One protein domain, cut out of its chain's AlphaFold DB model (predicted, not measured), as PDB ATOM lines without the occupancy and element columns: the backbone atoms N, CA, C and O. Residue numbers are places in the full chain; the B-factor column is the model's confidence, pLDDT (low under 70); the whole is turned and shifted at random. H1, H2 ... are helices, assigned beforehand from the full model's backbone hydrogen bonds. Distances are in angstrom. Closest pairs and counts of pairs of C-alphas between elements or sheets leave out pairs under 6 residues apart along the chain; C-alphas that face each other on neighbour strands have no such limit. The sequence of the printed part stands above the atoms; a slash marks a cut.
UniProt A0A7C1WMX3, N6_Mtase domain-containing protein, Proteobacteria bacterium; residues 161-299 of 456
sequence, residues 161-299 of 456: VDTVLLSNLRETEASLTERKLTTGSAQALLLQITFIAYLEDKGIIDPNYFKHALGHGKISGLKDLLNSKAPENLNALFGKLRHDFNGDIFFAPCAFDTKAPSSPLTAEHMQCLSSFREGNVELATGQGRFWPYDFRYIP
ATOM      1  N   VAL A 161      21.465   5.558  26.851       87.44
ATOM      2  CA  VAL A 161      21.288   5.296  28.287       87.44
ATOM      3  C   VAL A 161      22.517   4.678  28.954       87.44
ATOM      4  O   VAL A 161      22.906   5.124  30.028       87.44
ATOM      5  N   ASP A 162      23.187   3.722  28.307       83.69
ATOM      6  CA  ASP A 162      24.357   3.039  28.863       83.69
ATOM      7  C   ASP A 162      25.551   3.976  29.037       83.69
ATOM      8  O   ASP A 162      26.269   3.914  30.034       83.69
ATOM      9  N   THR A 163      25.753   4.861  28.065       83.50
ATOM     10  CA  THR A 163      26.869   5.800  28.055       83.50
ATOM     11  C   THR A 163      26.618   6.951  29.019       83.50
ATOM     12  O   THR A 163      27.526   7.314  29.768       83.50
ATOM     13  N   VAL A 164      25.388   7.473  29.063       86.19
ATOM     14  CA  VAL A 164      25.012   8.543  29.997       86.19
ATOM     15  C   VAL A 164      25.039   8.031  31.443       86.19
ATOM     16  O   VAL A 164      25.664   8.665  32.291       86.19
ATOM     17  N   LEU A 165      24.477   6.847  31.728       85.62
ATOM     18  CA  LEU A 165      24.489   6.266  33.078       85.62
ATOM     19  C   LEU A 165      25.913   5.956  33.548       85.62
ATOM     20  O   LEU A 165      26.274   6.292  34.676       85.62
ATOM     21  N   LEU A 166      26.755   5.389  32.679       85.06
ATOM     22  CA  LEU A 166      28.160   5.145  33.007       85.06
ATOM     23  C   LEU A 166      28.936   6.445  33.275       85.06
ATOM     24  O   LEU A 166      29.780   6.460  34.172       85.06
ATOM     25  N   SER A 167      28.674   7.523  32.523       85.12
ATOM     26  CA  SER A 167      29.288   8.836  32.788       85.12
ATOM     27  C   SER A 167      28.878   9.355  34.161       85.12
ATOM     28  O   SER A 167      29.741   9.663  34.979       85.12
ATOM     29  N   ASN A 168      27.575   9.341  34.459       86.06
ATOM     30  CA  ASN A 168      27.041   9.813  35.736       86.06
ATOM     31  C   ASN A 168      27.610   9.026  36.926       86.06
ATOM     32  O   ASN A 168      27.939   9.617  37.954       86.06
ATOM     33  N   LEU A 169      27.758   7.702  36.795       87.94
ATOM     34  CA  LEU A 169      28.383   6.866  37.823       87.94
ATOM     35  C   LEU A 169      29.838   7.284  38.080       87.94
ATOM     36  O   LEU A 169      30.222   7.460  39.232       87.94
ATOM     37  N   ARG A 170      30.629   7.510  37.024       87.31
ATOM     38  CA  ARG A 170      32.042   7.927  37.133       87.31
ATOM     39  C   ARG A 170      32.209   9.331  37.704       87.31
ATOM     40  O   ARG A 170      33.105   9.570  38.506       87.31
ATOM     41  N   GLU A 171      31.349  10.263  37.314       88.06
ATOM     42  CA  GLU A 171      31.356  11.628  37.855       88.06
ATOM     43  C   GLU A 171      30.976  11.641  39.342       88.06
ATOM     44  O   GLU A 171      31.594  12.341  40.152       88.06
ATOM     45  N   THR A 172      30.004  10.811  39.728       90.06
ATOM     46  CA  THR A 172      29.603  10.670  41.133       90.06
ATOM     47  C   THR A 172      30.692   9.971  41.949       90.06
ATOM     48  O   THR A 172      30.989  10.402  43.058       90.06
ATOM     49  N   GLU A 173      31.342   8.942  41.403       90.88
ATOM     50  CA  GLU A 173      32.488   8.265  42.023       90.88
ATOM     51  C   GLU A 173      33.640   9.236  42.300       90.88
ATOM     52  O   GLU A 173      34.179   9.250  43.409       90.88
ATOM     53  N   ALA A 174      33.991  10.078  41.322       89.81
ATOM     54  CA  ALA A 174      35.009  11.111  41.491       89.81
ATOM     55  C   ALA A 174      34.620  12.085  42.614       89.81
ATOM     56  O   ALA A 174      35.413  12.322  43.524       89.81
ATOM     57  N   SER A 175      33.365  12.545  42.621       90.88
ATOM     58  CA  SER A 175      32.836  13.439  43.661       90.88
ATOM     59  C   SER A 175      32.868  12.808  45.061       90.88
ATOM     60  O   SER A 175      33.175  13.482  46.047       90.88
ATOM     61  N   LEU A 176      32.558  11.516  45.178       91.38
ATOM     62  CA  LEU A 176      32.636  10.768  46.436       91.38
ATOM     63  C   LEU A 176      34.093  10.572  46.884       91.38
ATOM     64  O   LEU A 176      34.399  10.686  48.071       91.38
ATOM     65  N   THR A 177      35.001  10.334  45.937       91.12
ATOM     66  CA  THR A 177      36.434  10.148  46.208       91.12
ATOM     67  C   THR A 177      37.089  11.440  46.702       91.12
ATOM     68  O   THR A 177      37.848  11.421  47.669       91.12
ATOM     69  N   GLU A 178      36.731  12.589  46.120       92.44
ATOM     70  CA  GLU A 178      37.139  13.917  46.611       92.44
ATOM     71  C   GLU A 178      36.707  14.166  48.065       92.44
ATOM     72  O   GLU A 178      37.378  14.880  48.810       92.44
ATOM     73  N   ARG A 179      35.617  13.521  48.495       92.00
ATOM     74  CA  ARG A 179      35.072  13.578  49.861       92.00
ATOM     75  C   ARG A 179      35.613  12.477  50.778       92.00
ATOM     76  O   ARG A 179      35.073  12.241  51.853       92.00
ATOM     77  N   LYS A 180      36.758  11.887  50.414       91.00
ATOM     78  CA  LYS A 180      37.535  10.914  51.205       91.00
ATOM     79  C   LYS A 180      36.955   9.498  51.267       91.00
ATOM     80  O   LYS A 180      37.398   8.714  52.107       91.00
ATOM     81  N   LEU A 181      36.027   9.126  50.382       89.12
ATOM     82  CA  LEU A 181      35.747   7.707  50.150       89.12
ATOM     83  C   LEU A 181      36.847   7.084  49.292       89.12
ATOM     84  O   LEU A 181      37.381   7.712  48.381       89.12
ATOM     85  N   THR A 182      37.185   5.827  49.565       87.69
ATOM     86  CA  THR A 182      38.041   5.073  48.643       87.69
ATOM     87  C   THR A 182      37.275   4.790  47.352       87.69
ATOM     88  O   THR A 182      36.049   4.661  47.371       87.69
ATOM     89  N   THR A 183      37.989   4.630  46.239       84.25
ATOM     90  CA  THR A 183      37.406   4.238  44.947       84.25
ATOM     91  C   THR A 183      36.524   2.992  45.084       84.25
ATOM     92  O   THR A 183      35.365   3.015  44.684       84.25
ATOM     93  N   GLY A 184      37.016   1.939  45.748       81.00
ATOM     94  CA  GLY A 184      36.241   0.713  45.971       81.00
ATOM     95  C   GLY A 184      34.980   0.942  46.812       81.00
ATOM     96  O   GLY A 184      33.911   0.437  46.473       81.00
ATOM     97  N   SER A 185      35.069   1.761  47.864       85.25
ATOM     98  CA  SER A 185      33.921   2.126  48.705       85.25
ATOM     99  C   SER A 185      32.872   2.949  47.958       85.25
ATOM    100  O   SER A 185      31.675   2.709  48.121       85.25
ATOM    101  N   ALA A 186      33.304   3.909  47.137       88.19
ATOM    102  CA  ALA A 186      32.421   4.726  46.314       88.19
ATOM    103  C   ALA A 186      31.721   3.876  45.246       88.19
ATOM    104  O   ALA A 186      30.506   3.971  45.080       88.19
ATOM    105  N   GLN A 187      32.464   2.994  44.575       84.75
ATOM    106  CA  GLN A 187      31.916   2.067  43.591       84.75
ATOM    107  C   GLN A 187      30.888   1.118  44.211       84.75
ATOM    108  O   GLN A 187      29.778   1.000  43.693       84.75
ATOM    109  N   ALA A 188      31.218   0.493  45.345       83.75
ATOM    110  CA  ALA A 188      30.300  -0.391  46.054       83.75
ATOM    111  C   ALA A 188      29.010   0.328  46.456       83.75
ATOM    112  O   ALA A 188      27.916  -0.160  46.178       83.75
ATOM    113  N   LEU A 189      29.139   1.529  47.024       87.94
ATOM    114  CA  LEU A 189      27.999   2.351  47.406       87.94
ATOM    115  C   LEU A 189      27.114   2.694  46.203       87.94
ATOM    116  O   LEU A 189      25.901   2.537  46.279       87.94
ATOM    117  N   LEU A 190      27.698   3.126  45.083       88.25
ATOM    118  CA  LEU A 190      26.934   3.497  43.889       88.25
ATOM    119  C   LEU A 190      26.193   2.310  43.273       88.25
ATOM    120  O   LEU A 190      25.041   2.456  42.860       88.25
ATOM    121  N   LEU A 191      26.815   1.132  43.253       83.50
ATOM    122  CA  LEU A 191      26.174  -0.099  42.799       83.50
ATOM    123  C   LEU A 191      25.001  -0.485  43.712       83.50
ATOM    124  O   LEU A 191      23.902  -0.745  43.225       83.50
ATOM    125  N   GLN A 192      25.189  -0.430  45.032       86.56
ATOM    126  CA  GLN A 192      24.129  -0.713  46.006       86.56
ATOM    127  C   GLN A 192      22.978   0.306  45.925       86.56
ATOM    128  O   GLN A 192      21.813  -0.075  45.979       86.56
ATOM    129  N   ILE A 193      23.269   1.595  45.741       89.00
ATOM    130  CA  ILE A 193      22.244   2.637  45.562       89.00
ATOM    131  C   ILE A 193      21.484   2.444  44.249       89.00
ATOM    132  O   ILE A 193      20.260   2.569  44.223       89.00
ATOM    133  N   THR A 194      22.185   2.081  43.174       86.31
ATOM    134  CA  THR A 194      21.550   1.742  41.895       86.31
ATOM    135  C   THR A 194      20.646   0.516  42.044       86.31
ATOM    136  O   THR A 194      19.571   0.481  41.453       86.31
ATOM    137  N   PHE A 195      21.017  -0.452  42.888       83.88
ATOM    138  CA  PHE A 195      20.146  -1.581  43.197       83.88
ATOM    139  C   PHE A 195      18.864  -1.165  43.898       83.88
ATOM    140  O   PHE A 195      17.784  -1.591  43.513       83.88
ATOM    141  N   ILE A 196      18.978  -0.336  44.934       88.44
ATOM    142  CA  ILE A 196      17.813   0.115  45.696       88.44
ATOM    143  C   ILE A 196      16.876   0.894  44.773       88.44
ATOM    144  O   ILE A 196      15.669   0.682  44.815       88.44
ATOM    145  N   ALA A 197      17.433   1.725  43.889       88.06
ATOM    146  CA  ALA A 197      16.672   2.404  42.850       88.06
ATOM    147  C   ALA A 197      15.975   1.419  41.894       88.06
ATOM    148  O   ALA A 197      14.819   1.630  41.542       88.06
ATOM    149  N   TYR A 198      16.643   0.329  41.506       85.94
ATOM    150  CA  TYR A 198      16.044  -0.737  40.699       85.94
ATOM    151  C   TYR A 198      14.881  -1.428  41.429       85.94
ATOM    152  O   TYR A 198      13.801  -1.576  40.855       85.94
ATOM    153  N   LEU A 199      15.074  -1.813  42.695       85.88
ATOM    154  CA  LEU A 199      14.042  -2.446  43.520       85.88
ATOM    155  C   LEU A 199      12.826  -1.523  43.700       85.88
ATOM    156  O   LEU A 199      11.690  -1.986  43.609       85.88
ATOM    157  N   GLU A 200      13.063  -0.233  43.942       89.44
ATOM    158  CA  GLU A 200      12.022   0.787  44.102       89.44
ATOM    159  C   GLU A 200      11.240   0.989  42.799       89.44
ATOM    160  O   GLU A 200      10.016   0.876  42.784       89.44
ATOM    161  N   ASP A 201      11.934   1.225  41.682       86.69
ATOM    162  CA  ASP A 201      11.298   1.497  40.391       86.69
ATOM    163  C   ASP A 201      10.474   0.286  39.916       86.69
ATOM    164  O   ASP A 201       9.363   0.450  39.409       86.69
ATOM    165  N   LYS A 202      10.968  -0.945  40.121       82.00
ATOM    166  CA  LYS A 202      10.235  -2.188  39.811       82.00
ATOM    167  C   LYS A 202       9.081  -2.474  40.780       82.00
ATOM    168  O   LYS A 202       8.313  -3.401  40.529       82.00
ATOM    169  N   GLY A 203       8.934  -1.695  41.853       85.62
ATOM    170  CA  GLY A 203       7.912  -1.884  42.882       85.62
ATOM    171  C   GLY A 203       8.153  -3.101  43.777       85.62
ATOM    172  O   GLY A 203       7.223  -3.568  44.427       85.62
ATOM    173  N   ILE A 204       9.380  -3.631  43.784       83.94
ATOM    174  CA  ILE A 204       9.800  -4.745  44.643       83.94
ATOM    175  C   ILE A 204       9.871  -4.278  46.097       83.94
ATOM    176  O   ILE A 204       9.455  -4.995  47.002       83.94
ATOM    177  N   ILE A 205      10.374  -3.060  46.303       87.50
ATOM    178  CA  ILE A 205      10.217  -2.321  47.553       87.50
ATOM    179  C   ILE A 205       9.300  -1.132  47.286       87.50
ATOM    180  O   ILE A 205       9.437  -0.440  46.278       87.50
ATOM    181  N   ASP A 206       8.344  -0.912  48.177       88.50
ATOM    182  CA  ASP A 206       7.318   0.116  48.037       88.50
ATOM    183  C   ASP A 206       7.444   1.166  49.161       88.50
ATOM    184  O   ASP A 206       8.242   1.004  50.093       88.50
ATOM    185  N   PRO A 207       6.647   2.249  49.141       90.50
ATOM    186  CA  PRO A 207       6.668   3.236  50.216       90.50
ATOM    187  C   PRO A 207       6.406   2.663  51.615       90.50
ATOM    188  O   PRO A 207       6.836   3.258  52.604       90.50
ATOM    189  N   ASN A 208       5.704   1.533  51.738       88.94
ATOM    190  CA  ASN A 208       5.469   0.891  53.031       88.94
ATOM    191  C   ASN A 208       6.728   0.184  53.533       88.94
ATOM    192  O   ASN A 208       7.031   0.271  54.722       88.94
ATOM    193  N   TYR A 209       7.495  -0.433  52.634       88.88
ATOM    194  CA  TYR A 209       8.792  -1.022  52.937       88.88
ATOM    195  C   TYR A 209       9.747   0.021  53.531       88.88
ATOM    196  O   TYR A 209      10.315  -0.213  54.597       88.88
ATOM    197  N   PHE A 210       9.865   1.209  52.918       91.19
ATOM    198  CA  PHE A 210      10.695   2.299  53.457       91.19
ATOM    199  C   PHE A 210      10.239   2.740  54.855       91.19
ATOM    200  O   PHE A 210      11.062   2.877  55.762       91.19
ATOM    201  N   LYS A 211       8.930   2.911  55.065       90.06
ATOM    202  CA  LYS A 211       8.377   3.300  56.372       90.06
ATOM    203  C   LYS A 211       8.643   2.250  57.450       90.06
ATOM    204  O   LYS A 211       9.009   2.613  58.566       90.06
ATOM    205  N   HIS A 212       8.486   0.968  57.119       86.69
ATOM    206  CA  HIS A 212       8.776  -0.139  58.030       86.69
ATOM    207  C   HIS A 212      10.267  -0.253  58.346       86.69
ATOM    208  O   HIS A 212      10.621  -0.436  59.508       86.69
ATOM    209  N   ALA A 213      11.136  -0.113  57.341       87.19
ATOM    210  CA  ALA A 213      12.584  -0.192  57.516       87.19
ATOM    211  C   ALA A 213      13.129   0.922  58.427       87.19
ATOM    212  O   ALA A 213      14.064   0.694  59.188       87.19
ATOM    213  N   LEU A 214      12.541   2.120  58.351       88.50
ATOM    214  CA  LEU A 214      13.011   3.310  59.068       88.50
ATOM    215  C   LEU A 214      12.257   3.577  60.378       88.50
ATOM    216  O   LEU A 214      12.660   4.431  61.162       88.50
ATOM    217  N   GLY A 215      11.141   2.881  60.618       82.31
ATOM    218  CA  GLY A 215      10.320   3.056  61.817       82.31
ATOM    219  C   GLY A 215       9.562   4.390  61.885       82.31
ATOM    220  O   GLY A 215       9.049   4.745  62.944       82.31
ATOM    221  N   HIS A 216       9.473   5.143  60.783       80.31
ATOM    222  CA  HIS A 216       8.752   6.417  60.731       80.31
ATOM    223  C   HIS A 216       8.125   6.701  59.355       80.31
ATOM    224  O   HIS A 216       8.624   6.284  58.312       80.31
ATOM    225  N   GLY A 217       7.062   7.509  59.329       78.06
ATOM    226  CA  GLY A 217       6.285   7.801  58.115       78.06
ATOM    227  C   GLY A 217       6.857   8.854  57.154       78.06
ATOM    228  O   GLY A 217       6.220   9.123  56.140       78.06
ATOM    229  N   LYS A 218       7.997   9.486  57.472       82.81
ATOM    230  CA  LYS A 218       8.497  10.683  56.759       82.81
ATOM    231  C   LYS A 218       9.210  10.402  55.434       82.81
ATOM    232  O   LYS A 218       9.311  11.305  54.615       82.81
ATOM    233  N   ILE A 219       9.731   9.192  55.251       88.38
ATOM    234  CA  ILE A 219      10.490   8.793  54.063       88.38
ATOM    235  C   ILE A 219       9.657   7.756  53.320       88.38
ATOM    236  O   ILE A 219       9.301   6.727  53.894       88.38
ATOM    237  N   SER A 220       9.327   8.054  52.064       88.06
ATOM    238  CA  SER A 220       8.479   7.203  51.226       88.06
ATOM    239  C   SER A 220       9.217   6.571  50.047       88.06
ATOM    240  O   SER A 220       8.628   5.773  49.325       88.06
ATOM    241  N   GLY A 221      10.502   6.889  49.887       91.19
ATOM    242  CA  GLY A 221      11.332   6.374  48.811       91.19
ATOM    243  C   GLY A 221      12.808   6.715  48.977       91.19
ATOM    244  O   GLY A 221      13.206   7.443  49.895       91.19
ATOM    245  N   LEU A 222      13.629   6.221  48.051       91.19
ATOM    246  CA  LEU A 222      15.075   6.436  48.051       91.19
ATOM    247  C   LEU A 222      15.414   7.921  47.901       91.19
ATOM    248  O   LEU A 222      16.329   8.409  48.558       91.19
ATOM    249  N   LYS A 223      14.662   8.658  47.076       88.81
ATOM    250  CA  LYS A 223      14.861  10.104  46.898       88.81
ATOM    251  C   LYS A 223      14.727  10.856  48.225       88.81
ATOM    252  O   LYS A 223      15.631  11.602  48.596       88.81
ATOM    253  N   ASP A 224      13.637  10.624  48.953       90.31
ATOM    254  CA  ASP A 224      13.388  11.252  50.258       90.31
ATOM    255  C   ASP A 224      14.488  10.888  51.260       90.31
ATOM    256  O   ASP A 224      14.974  11.739  52.009       90.31
ATOM    257  N   LEU A 225      14.917   9.622  51.241       92.31
ATOM    258  CA  LEU A 225      15.980   9.120  52.099       92.31
ATOM    259  C   LEU A 225      17.295   9.852  51.839       92.31
ATOM    260  O   LEU A 225      17.910  10.352  52.779       92.31
ATOM    261  N   LEU A 226      17.719   9.960  50.582       91.50
ATOM    262  CA  LEU A 226      18.965  10.639  50.228       91.50
ATOM    263  C   LEU A 226      18.894  12.143  50.537       91.50
ATOM    264  O   LEU A 226      19.843  12.709  51.082       91.50
ATOM    265  N   ASN A 227      17.740  12.768  50.288       89.88
ATOM    266  CA  ASN A 227      17.492  14.181  50.583       89.88
ATOM    267  C   ASN A 227      17.421  14.505  52.078       89.88
ATOM    268  O   ASN A 227      17.674  15.649  52.458       89.88
ATOM    269  N   SER A 228      17.150  13.516  52.934       90.31
ATOM    270  CA  SER A 228      17.205  13.696  54.389       90.31
ATOM    271  C   SER A 228      18.617  13.992  54.908       90.31
ATOM    272  O   SER A 228      18.756  14.487  56.023       90.31
ATOM    273  N   LYS A 229      19.661  13.713  54.106       89.38
ATOM    274  CA  LYS A 229      21.084  13.898  54.456       89.38
ATOM    275  C   LYS A 229      21.502  13.197  55.753       89.38
ATOM    276  O   LYS A 229      22.488  13.591  56.368       89.38
ATOM    277  N   ALA A 230      20.770  12.151  56.120       90.38
ATOM    278  CA  ALA A 230      20.921  11.369  57.338       90.38
ATOM    279  C   ALA A 230      21.475   9.971  56.993       90.38
ATOM    280  O   ALA A 230      20.705   9.094  56.577       90.38
ATOM    281  N   PRO A 231      22.797   9.739  57.111       90.31
ATOM    282  CA  PRO A 231      23.407   8.435  56.846       90.31
ATOM    283  C   PRO A 231      22.811   7.288  57.672       90.31
ATOM    284  O   PRO A 231      22.767   6.151  57.213       90.31
ATOM    285  N   GLU A 232      22.317   7.580  58.873       90.25
ATOM    286  CA  GLU A 232      21.638   6.638  59.757       90.25
ATOM    287  C   GLU A 232      20.404   6.000  59.108       90.25
ATOM    288  O   GLU A 232      20.202   4.794  59.247       90.25
ATOM    289  N   ASN A 233      19.640   6.760  58.317       91.44
ATOM    290  CA  ASN A 233      18.485   6.235  57.590       91.44
ATOM    291  C   ASN A 233      18.930   5.259  56.497       91.44
ATOM    292  O   ASN A 233      18.325   4.204  56.311       91.44
ATOM    293  N   LEU A 234      20.022   5.576  55.797       90.50
ATOM    294  CA  LEU A 234      20.582   4.677  54.792       90.50
ATOM    295  C   LEU A 234      21.107   3.390  55.434       90.50
ATOM    296  O   LEU A 234      20.821   2.302  54.942       90.50
ATOM    297  N   ASN A 235      21.804   3.501  56.565       89.12
ATOM    298  CA  ASN A 235      22.290   2.351  57.325       89.12
ATOM    299  C   ASN A 235      21.138   1.454  57.808       89.12
ATOM    300  O   ASN A 235      21.230   0.232  57.694       89.12
ATOM    301  N   ALA A 236      20.046   2.042  58.307       90.19
ATOM    302  CA  ALA A 236      18.861   1.303  58.741       90.19
ATOM    303  C   ALA A 236      18.198   0.552  57.575       90.19
ATOM    304  O   ALA A 236      17.915  -0.644  57.687       90.19
ATOM    305  N   LEU A 237      18.033   1.218  56.424       90.69
ATOM    306  CA  LEU A 237      17.518   0.580  55.214       90.69
ATOM    307  C   LEU A 237      18.414  -0.584  54.768       90.69
ATOM    308  O   LEU A 237      17.908  -1.663  54.467       90.69
ATOM    309  N   PHE A 238      19.736  -0.396  54.773       88.00
ATOM    310  CA  PHE A 238      20.695  -1.456  54.462       88.00
ATOM    311  C   PHE A 238      20.578  -2.641  55.417       88.00
ATOM    312  O   PHE A 238      20.612  -3.779  54.965       88.00
ATOM    313  N   GLY A 239      20.397  -2.398  56.718       85.12
ATOM    314  CA  GLY A 239      20.175  -3.458  57.702       85.12
ATOM    315  C   GLY A 239      18.919  -4.282  57.402       85.12
ATOM    316  O   GLY A 239      18.962  -5.511  57.449       85.12
ATOM    317  N   LYS A 240      17.821  -3.618  57.022       87.12
ATOM    318  CA  LYS A 240      16.575  -4.296  56.638       87.12
ATOM    319  C   LYS A 240      16.733  -5.083  55.336       87.12
ATOM    320  O   LYS A 240      16.410  -6.263  55.298       87.12
ATOM    321  N   LEU A 241      17.316  -4.468  54.306       86.38
ATOM    322  CA  LEU A 241      17.608  -5.129  53.031       86.38
ATOM    323  C   LEU A 241      18.562  -6.320  53.199       86.38
ATOM    324  O   LEU A 241      18.387  -7.350  52.560       86.38
ATOM    325  N   ARG A 242      19.551  -6.219  54.089       83.75
ATOM    326  CA  ARG A 242      20.449  -7.329  54.423       83.75
ATOM    327  C   ARG A 242      19.683  -8.535  54.946       83.75
ATOM    328  O   ARG A 242      19.978  -9.655  54.544       83.75
ATOM    329  N   HIS A 243      18.740  -8.299  55.852       80.69
ATOM    330  CA  HIS A 243      17.911  -9.347  56.427       80.69
ATOM    331  C   HIS A 243      16.976  -9.963  55.377       80.69
ATOM    332  O   HIS A 243      16.935 -11.180  55.243       80.69
ATOM    333  N   ASP A 244      16.309  -9.121  54.590       79.06
ATOM    334  CA  ASP A 244      15.253  -9.523  53.654       79.06
ATOM    335  C   ASP A 244      15.788 -10.122  52.335       79.06
ATOM    336  O   ASP A 244      15.088 -10.867  51.654       79.06
ATOM    337  N   PHE A 245      17.044  -9.847  51.970       75.75
ATOM    338  CA  PHE A 245      17.671 -10.320  50.725       75.75
ATOM    339  C   PHE A 245      18.901 -11.214  50.978       75.75
ATOM    340  O   PHE A 245      19.823 -11.256  50.163       75.75
ATOM    341  N   ASN A 246      18.942 -11.916  52.119       69.25
ATOM    342  CA  ASN A 246      19.990 -12.885  52.490       69.25
ATOM    343  C   ASN A 246      21.436 -12.358  52.533       69.25
ATOM    344  O   ASN A 246      22.393 -13.127  52.579       69.25
ATOM    345  N   GLY A 247      21.616 -11.038  52.581       67.75
ATOM    346  CA  GLY A 247      22.900 -10.388  52.844       67.75
ATOM    347  C   GLY A 247      23.981 -10.553  51.774       67.75
ATOM    348  O   GLY A 247      25.084 -10.050  51.981       67.75
ATOM    349  N   ASP A 248      23.680 -11.180  50.633       71.31
ATOM    350  CA  ASP A 248      24.660 -11.427  49.567       71.31
ATOM    351  C   ASP A 248      25.121 -10.145  48.852       71.31
ATOM    352  O   ASP A 248      26.216 -10.116  48.290       71.31
ATOM    353  N   ILE A 249      24.315  -9.078  48.907       66.75
ATOM    354  CA  ILE A 249      24.609  -7.762  48.302       66.75
ATOM    355  C   ILE A 249      24.735  -6.661  49.363       66.75
ATOM    356  O   ILE A 249      25.603  -5.788  49.283       66.75
ATOM    357  N   PHE A 250      23.857  -6.680  50.366       70.12
ATOM    358  CA  PHE A 250      23.743  -5.623  51.368       70.12
ATOM    359  C   PHE A 250      24.495  -5.980  52.649       70.12
ATOM    360  O   PHE A 250      23.899  -6.077  53.714       70.12
ATOM    361  N   PHE A 251      25.807  -6.204  52.575       65.94
ATOM    362  CA  PHE A 251      26.579  -6.503  53.786       65.94
ATOM    363  C   PHE A 251      26.708  -5.267  54.691       65.94
ATOM    364  O   PHE A 251      26.306  -5.287  55.859       65.94
ATOM    365  N   ALA A 252      27.240  -4.186  54.125       61.34
ATOM    366  CA  ALA A 252      27.299  -2.851  54.699       61.34
ATOM    367  C   ALA A 252      27.348  -1.823  53.554       61.34
ATOM    368  O   ALA A 252      27.773  -2.169  52.444       61.34
ATOM    369  N   PRO A 253      26.953  -0.563  53.794       68.44
ATOM    370  CA  PRO A 253      27.243   0.503  52.849       68.44
ATOM    371  C   PRO A 253      28.749   0.574  52.591       68.44
ATOM    372  O   PRO A 253      29.552   0.405  53.516       68.44
ATOM    373  N   CYS A 254      29.121   0.820  51.335       71.50
ATOM    374  CA  CYS A 254      30.513   0.937  50.892       71.50
ATOM    375  C   CYS A 254      31.344  -0.360  50.914       71.50
ATOM    376  O   CYS A 254      32.561  -0.277  50.734       71.50
ATOM    377  N   ALA A 255      30.742  -1.537  51.113       72.19
ATOM    378  CA  ALA A 255      31.483  -2.798  51.150       72.19
ATOM    379  C   ALA A 255      30.721  -3.965  50.500       72.19
ATOM    380  O   ALA A 255      29.539  -4.181  50.770       72.19
ATOM    381  N   PHE A 256      31.439  -4.742  49.680       66.56
ATOM    382  CA  PHE A 256      30.977  -6.016  49.109       66.56
ATOM    383  C   PHE A 256      31.412  -7.244  49.918       66.56
ATOM    384  O   PHE A 256      30.915  -8.348  49.687       66.56
ATOM    385  N   ASP A 257      32.346  -7.068  50.852       65.81
ATOM    386  CA  ASP A 257      32.858  -8.123  51.715       65.81
ATOM    387  C   ASP A 257      33.154  -7.603  53.131       65.81
ATOM    388  O   ASP A 257      32.981  -6.424  53.444       65.81
ATOM    389  N   THR A 258      33.577  -8.513  54.005       58.59
ATOM    390  CA  THR A 258      33.914  -8.233  55.408       58.59
ATOM    391  C   THR A 258      35.322  -7.667  55.599       58.59
ATOM    392  O   THR A 258      35.680  -7.304  56.719       58.59
ATOM    393  N   LYS A 259      36.143  -7.642  54.544       57.47
ATOM    394  CA  LYS A 259      37.567  -7.293  54.601       57.47
ATOM    395  C   LYS A 259      37.802  -5.823  54.266       57.47
ATOM    396  O   LYS A 259      38.791  -5.252  54.726       57.47
ATOM    397  N   ALA A 260      36.909  -5.205  53.496       57.09
ATOM    398  CA  ALA A 260      36.988  -3.792  53.162       57.09
ATOM    399  C   ALA A 260      36.652  -2.909  54.383       57.09
ATOM    400  O   ALA A 260      35.591  -3.076  54.992       57.09
ATOM    401  N   PRO A 261      37.509  -1.938  54.753       54.53
ATOM    402  CA  PRO A 261      37.174  -0.977  55.795       54.53
ATOM    403  C   PRO A 261      35.962  -0.144  55.356       54.53
ATOM    404  O   PRO A 261      36.016   0.571  54.356       54.53
ATOM    405  N   SER A 262      34.858  -0.229  56.104       62.00
ATOM    406  CA  SER A 262      33.690   0.624  55.872       62.00
ATOM    407  C   SER A 262      34.001   2.028  56.389       62.00
ATOM    408  O   SER A 262      34.139   2.251  57.593       62.00
ATOM    409  N   SER A 263      34.173   2.979  55.473       69.50
ATOM    410  CA  SER A 263      34.257   4.394  55.830       69.50
ATOM    411  C   SER A 263      32.866   4.901  56.223       69.50
ATOM    412  O   SER A 263      31.912   4.672  55.475       69.50
ATOM    413  N   PRO A 264      32.719   5.606  57.359       81.31
ATOM    414  CA  PRO A 264      31.428   6.137  57.763       81.31
ATOM    415  C   PRO A 264      30.924   7.143  56.726       81.31
ATOM    416  O   PRO A 264      31.651   8.022  56.258       81.31
ATOM    417  N   LEU A 265      29.652   7.004  56.366       88.06
ATOM    418  CA  LEU A 265      28.982   7.925  55.462       88.06
ATOM    419  C   LEU A 265      28.731   9.275  56.147       88.06
ATOM    420  O   LEU A 265      28.482   9.344  57.348       88.06
ATOM    421  N   THR A 266      28.777  10.354  55.367       91.38
ATOM    422  CA  THR A 266      28.580  11.733  55.830       91.38
ATOM    423  C   THR A 266      27.396  12.364  55.102       91.38
ATOM    424  O   THR A 266      26.978  11.886  54.045       91.38
ATOM    425  N   ALA A 267      26.882  13.479  55.622       91.31
ATOM    426  CA  ALA A 267      25.841  14.258  54.949       91.31
ATOM    427  C   ALA A 267      26.264  14.727  53.538       91.31
ATOM    428  O   ALA A 267      25.428  14.821  52.639       91.31
ATOM    429  N   GLU A 268      27.560  14.974  53.315       91.38
ATOM    430  CA  GLU A 268      28.089  15.337  51.995       91.38
ATOM    431  C   GLU A 268      28.021  14.168  51.007       91.38
ATOM    432  O   GLU A 268      27.644  14.369  49.853       91.38
ATOM    433  N   HIS A 269      28.306  12.939  51.456       92.56
ATOM    434  CA  HIS A 269      28.113  11.745  50.627       92.56
ATOM    435  C   HIS A 269      26.639  11.572  50.247       92.56
ATOM    436  O   HIS A 269      26.331  11.315  49.083       92.56
ATOM    437  N   MET A 270      25.720  11.785  51.196       92.06
ATOM    438  CA  MET A 270      24.277  11.723  50.936       92.06
ATOM    439  C   MET A 270      23.838  12.762  49.897       92.06
ATOM    440  O   MET A 270      23.042  12.443  49.017       92.06
ATOM    441  N   GLN A 271      24.401  13.974  49.940       89.88
ATOM    442  CA  GLN A 271      24.146  15.000  48.927       89.88
ATOM    443  C   GLN A 271      24.638  14.571  47.539       89.88
ATOM    444  O   GLN A 271      23.920  14.782  46.567       89.88
ATOM    445  N   CYS A 272      25.817  13.949  47.425       89.44
ATOM    446  CA  CYS A 272      26.295  13.413  46.146       89.44
ATOM    447  C   CYS A 272      25.351  12.341  45.587       89.44
ATOM    448  O   CYS A 272      25.018  12.373  44.404       89.44
ATOM    449  N   LEU A 273      24.888  11.421  46.436       90.25
ATOM    450  CA  LEU A 273      23.946  10.371  46.041       90.25
ATOM    451  C   LEU A 273      22.571  10.932  45.657       90.25
ATOM    452  O   LEU A 273      21.967  10.462  44.695       90.25
ATOM    453  N   SER A 274      22.086  11.941  46.383       88.75
ATOM    454  CA  SER A 274      20.870  12.683  46.036       88.75
ATOM    455  C   SER A 274      21.016  13.339  44.661       88.75
ATOM    456  O   SER A 274      20.202  13.082  43.778       88.75
ATOM    457  N   SER A 275      22.106  14.080  44.427       83.50
ATOM    458  CA  SER A 275      22.380  14.700  43.128       83.50
ATOM    459  C   SER A 275      22.457  13.670  42.003       83.50
ATOM    460  O   SER A 275      21.940  13.925  40.917       83.50
ATOM    461  N   PHE A 276      23.041  12.494  42.266       85.00
ATOM    462  CA  PHE A 276      23.003  11.368  41.340       85.00
ATOM    463  C   PHE A 276      21.558  10.957  41.048       85.00
ATOM    464  O   PHE A 276      21.166  11.063  39.894       85.00
ATOM    465  N   ARG A 277      20.751  10.581  42.057       83.31
ATOM    466  CA  ARG A 277      19.359  10.093  41.901       83.31
ATOM    467  C   ARG A 277      18.390  11.132  41.328       83.31
ATOM    468  O   ARG A 277      17.382  10.756  40.744       83.31
ATOM    469  N   GLU A 278      18.669  12.420  41.481       75.94
ATOM    470  CA  GLU A 278      17.873  13.500  40.885       75.94
ATOM    471  C   GLU A 278      18.317  13.855  39.460       75.94
ATOM    472  O   GLU A 278      17.591  14.537  38.739       75.94
ATOM    473  N   GLY A 279      19.460  13.320  39.021       64.50
ATOM    474  CA  GLY A 279      20.038  13.561  37.704       64.50
ATOM    475  C   GLY A 279      20.831  14.860  37.607       64.50
ATOM    476  O   GLY A 279      21.361  15.133  36.540       64.50
ATOM    477  N   ASN A 280      20.984  15.619  38.695       54.00
ATOM    478  CA  ASN A 280      21.516  16.988  38.735       54.00
ATOM    479  C   ASN A 280      23.020  17.129  38.408       54.00
ATOM    480  O   ASN A 280      23.623  18.158  38.714       54.00
ATOM    481  N   VAL A 281      23.668  16.120  37.827       49.94
ATOM    482  CA  VAL A 281      25.119  16.130  37.622       49.94
ATOM    483  C   VAL A 281      25.454  16.647  36.220       49.94
ATOM    484  O   VAL A 281      25.488  15.905  35.245       49.94
ATOM    485  N   GLU A 282      25.707  17.953  36.142       47.44
ATOM    486  CA  GLU A 282      26.694  18.532  35.228       47.44
ATOM    487  C   GLU A 282      27.503  19.576  36.023       47.44
ATOM    488  O   GLU A 282      27.246  20.781  36.003       47.44
ATOM    489  N   LEU A 283      28.478  19.085  36.799       42.81
ATOM    490  CA  LEU A 283      29.310  19.894  37.709       42.81
ATOM    491  C   LEU A 283      30.190  20.935  36.982       42.81
ATOM    492  O   LEU A 283      30.778  21.793  37.633       42.81
ATOM    493  N   ALA A 284      30.265  20.890  35.647       37.97
ATOM    494  CA  ALA A 284      31.065  21.806  34.832       37.97
ATOM    495  C   ALA A 284      30.300  23.044  34.316       37.97
ATOM    496  O   ALA A 284      30.934  24.046  33.992       37.97
ATOM    497  N   THR A 285      28.967  22.999  34.216       46.69
ATOM    498  CA  THR A 285      28.156  24.044  33.545       46.69
ATOM    499  C   THR A 285      27.066  24.639  34.437       46.69
ATOM    500  O   THR A 285      26.543  25.707  34.121       46.69
ATOM    501  N   GLY A 286      26.701  23.973  35.540       36.25
ATOM    502  CA  GLY A 286      25.628  24.424  36.429       36.25
ATOM    503  C   GLY A 286      24.212  24.243  35.864       36.25
ATOM    504  O   GLY A 286      23.261  24.731  36.473       36.25
ATOM    505  N   GLN A 287      24.036  23.542  34.736       42.50
ATOM    506  CA  GLN A 287      22.712  23.123  34.269       42.50
ATOM    507  C   GLN A 287      22.330  21.787  34.911       42.50
ATOM    508  O   GLN A 287      22.964  20.759  34.678       42.50
ATOM    509  N   GLY A 288      21.274  21.798  35.727       46.88
ATOM    510  CA  GLY A 288      20.684  20.577  36.267       46.88
ATOM    511  C   GLY A 288      20.144  19.710  35.131       46.88
ATOM    512  O   GLY A 288      19.312  20.158  34.343       46.88
ATOM    513  N   ARG A 289      20.617  18.466  35.035       53.88
ATOM    514  CA  ARG A 289      19.980  17.448  34.200       53.88
ATOM    515  C   ARG A 289      18.865  16.789  35.025       53.88
ATOM    516  O   ARG A 289      19.004  16.571  36.220       53.88
ATOM    517  N   PHE A 290      17.726  16.510  34.405       55.66
ATOM    518  CA  PHE A 290      16.657  15.728  35.034       55.66
ATOM    519  C   PHE A 290      17.039  14.245  35.018       55.66
ATOM    520  O   PHE A 290      17.566  13.799  34.003       55.66
ATOM    521  N   TRP A 291      16.754  13.486  36.087       66.25
ATOM    522  CA  TRP A 291      16.913  12.024  36.150       66.25
ATOM    523  C   TRP A 291      16.109  11.336  35.034       66.25
ATOM    524  O   TRP A 291      14.893  11.145  35.165       66.25
ATOM    525  N   PRO A 292      16.745  10.930  33.919       70.06
ATOM    526  CA  PRO A 292      16.012  10.357  32.802       70.06
ATOM    527  C   PRO A 292      15.764   8.860  33.012       70.06
ATOM    528  O   PRO A 292      15.027   8.259  32.226       70.06
ATOM    529  N   TYR A 293      16.383   8.261  34.038       84.06
ATOM    530  CA  TYR A 293      16.393   6.823  34.225       84.06
ATOM    531  C   TYR A 293      15.096   6.320  34.844       84.06
ATOM    532  O   TYR A 293      14.565   6.885  35.796       84.06
ATOM    533  N   ASP A 294      14.609   5.225  34.296       84.69
ATOM    534  CA  ASP A 294      13.454   4.501  34.782       84.69
ATOM    535  C   ASP A 294      13.807   3.020  34.745       84.69
ATOM    536  O   ASP A 294      13.712   2.363  33.699       84.69
ATOM    537  N   PHE A 295      14.265   2.500  35.887       85.06
ATOM    538  CA  PHE A 295      14.768   1.132  35.965       85.06
ATOM    539  C   PHE A 295      13.679   0.094  35.688       85.06
ATOM    540  O   PHE A 295      14.020  -1.050  35.407       85.06
ATOM    541  N   ARG A 296      12.385   0.469  35.648       84.38
ATOM    542  CA  ARG A 296      11.308  -0.417  35.166       84.38
ATOM    543  C   ARG A 296      11.584  -0.945  33.767       84.38
ATOM    544  O   ARG A 296      11.236  -2.094  33.482       84.38
ATOM    545  N   TYR A 297      12.185  -0.109  32.924       85.81
ATOM    546  CA  TYR A 297      12.428  -0.404  31.518       85.81
ATOM    547  C   TYR A 297      13.880  -0.763  31.217       85.81
ATOM    548  O   TYR A 297      14.104  -1.385  30.185       85.81
ATOM    549  N   ILE A 298      14.836  -0.417  32.088       85.12
ATOM    550  CA  ILE A 298      16.244  -0.787  31.905       85.12
ATOM    551  C   ILE A 298      16.395  -2.306  32.108       85.12
ATOM    552  O   ILE A 298      16.134  -2.791  33.210       85.12
ATOM    553  N   PRO A 299      16.803  -3.065  31.075       79.69
ATOM    554  CA  PRO A 299      16.958  -4.508  31.183       79.69
ATOM    555  C   PRO A 299      18.193  -4.863  32.016       79.69
ATOM    556  O   PRO A 299      19.181  -4.118  32.042       79.69
TER     557      PRO A 299
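This is residues 161 to 299 of the 456 residues of the protein "N6_Mtase domain-containing protein" of Proteobacteria bacterium (UniProt A0A7C1WMX3). A rounded cluster of crossed helices: H1 and H2 make a V, H6 lies side by side with H1, and short H4 packs on H6. Toward the other end H3 packs on H5 nearly at right angles, while two long stretches, residues 245 to 266 and 279 to 299, have no named element. The printed part has 139 residues, with six named helices, H1 to H6 in chain order, and no named strand; the class is all helix. It is compact, with a radius of gyration of the C-alphas of 14.3 A and spans of 40 by 33 by 29 A.

H1, residues 161 to 178, touches H2, residues 183 to 201, at a steep tilt of 47 degrees, opposite ways; their closest C-alphas, of Glu 173 and Ala 186, are 5.6 A apart. H1 also touches H6, residues 267 to 278, opposite ways at a shallow tilt of 11 degrees, closest at C-alphas 176 and 269, 6.2 A. H3, residues 207 to 214, touches H5, residues 231 to 244, about perpendicular at 74 degrees, with C-alphas 213 and 237 closest at 5.5 A. H4, residues 222 to 227, touches H6, closest at C-alphas 226 and 274, 5.0 A. H4 and H2 only just touch, with 3 pairs of C-alphas within 8 A, the closest being 197 and 222, 6.8 A. H1 and H5 are apart. In H1 to H6 every O i to N i+4 pair is within hydrogen-bond range.

H1 begins at C-alpha 161 (21.288, 5.296, 28.287) and is 25.7 A long; H2 is 26.6 A, H5 20.0 A. H6, 16.2 A, ends at C-alpha 278 (17.873, 13.500, 40.885).

The C-alphas farthest apart, of Asn 246 and Thr 285, are 42.3 A apart. The printed part has no cut. The link from H5 to H6 is long. The pLDDT is under 70 at 27 residues, among them 256 to 263 and 279 to 291.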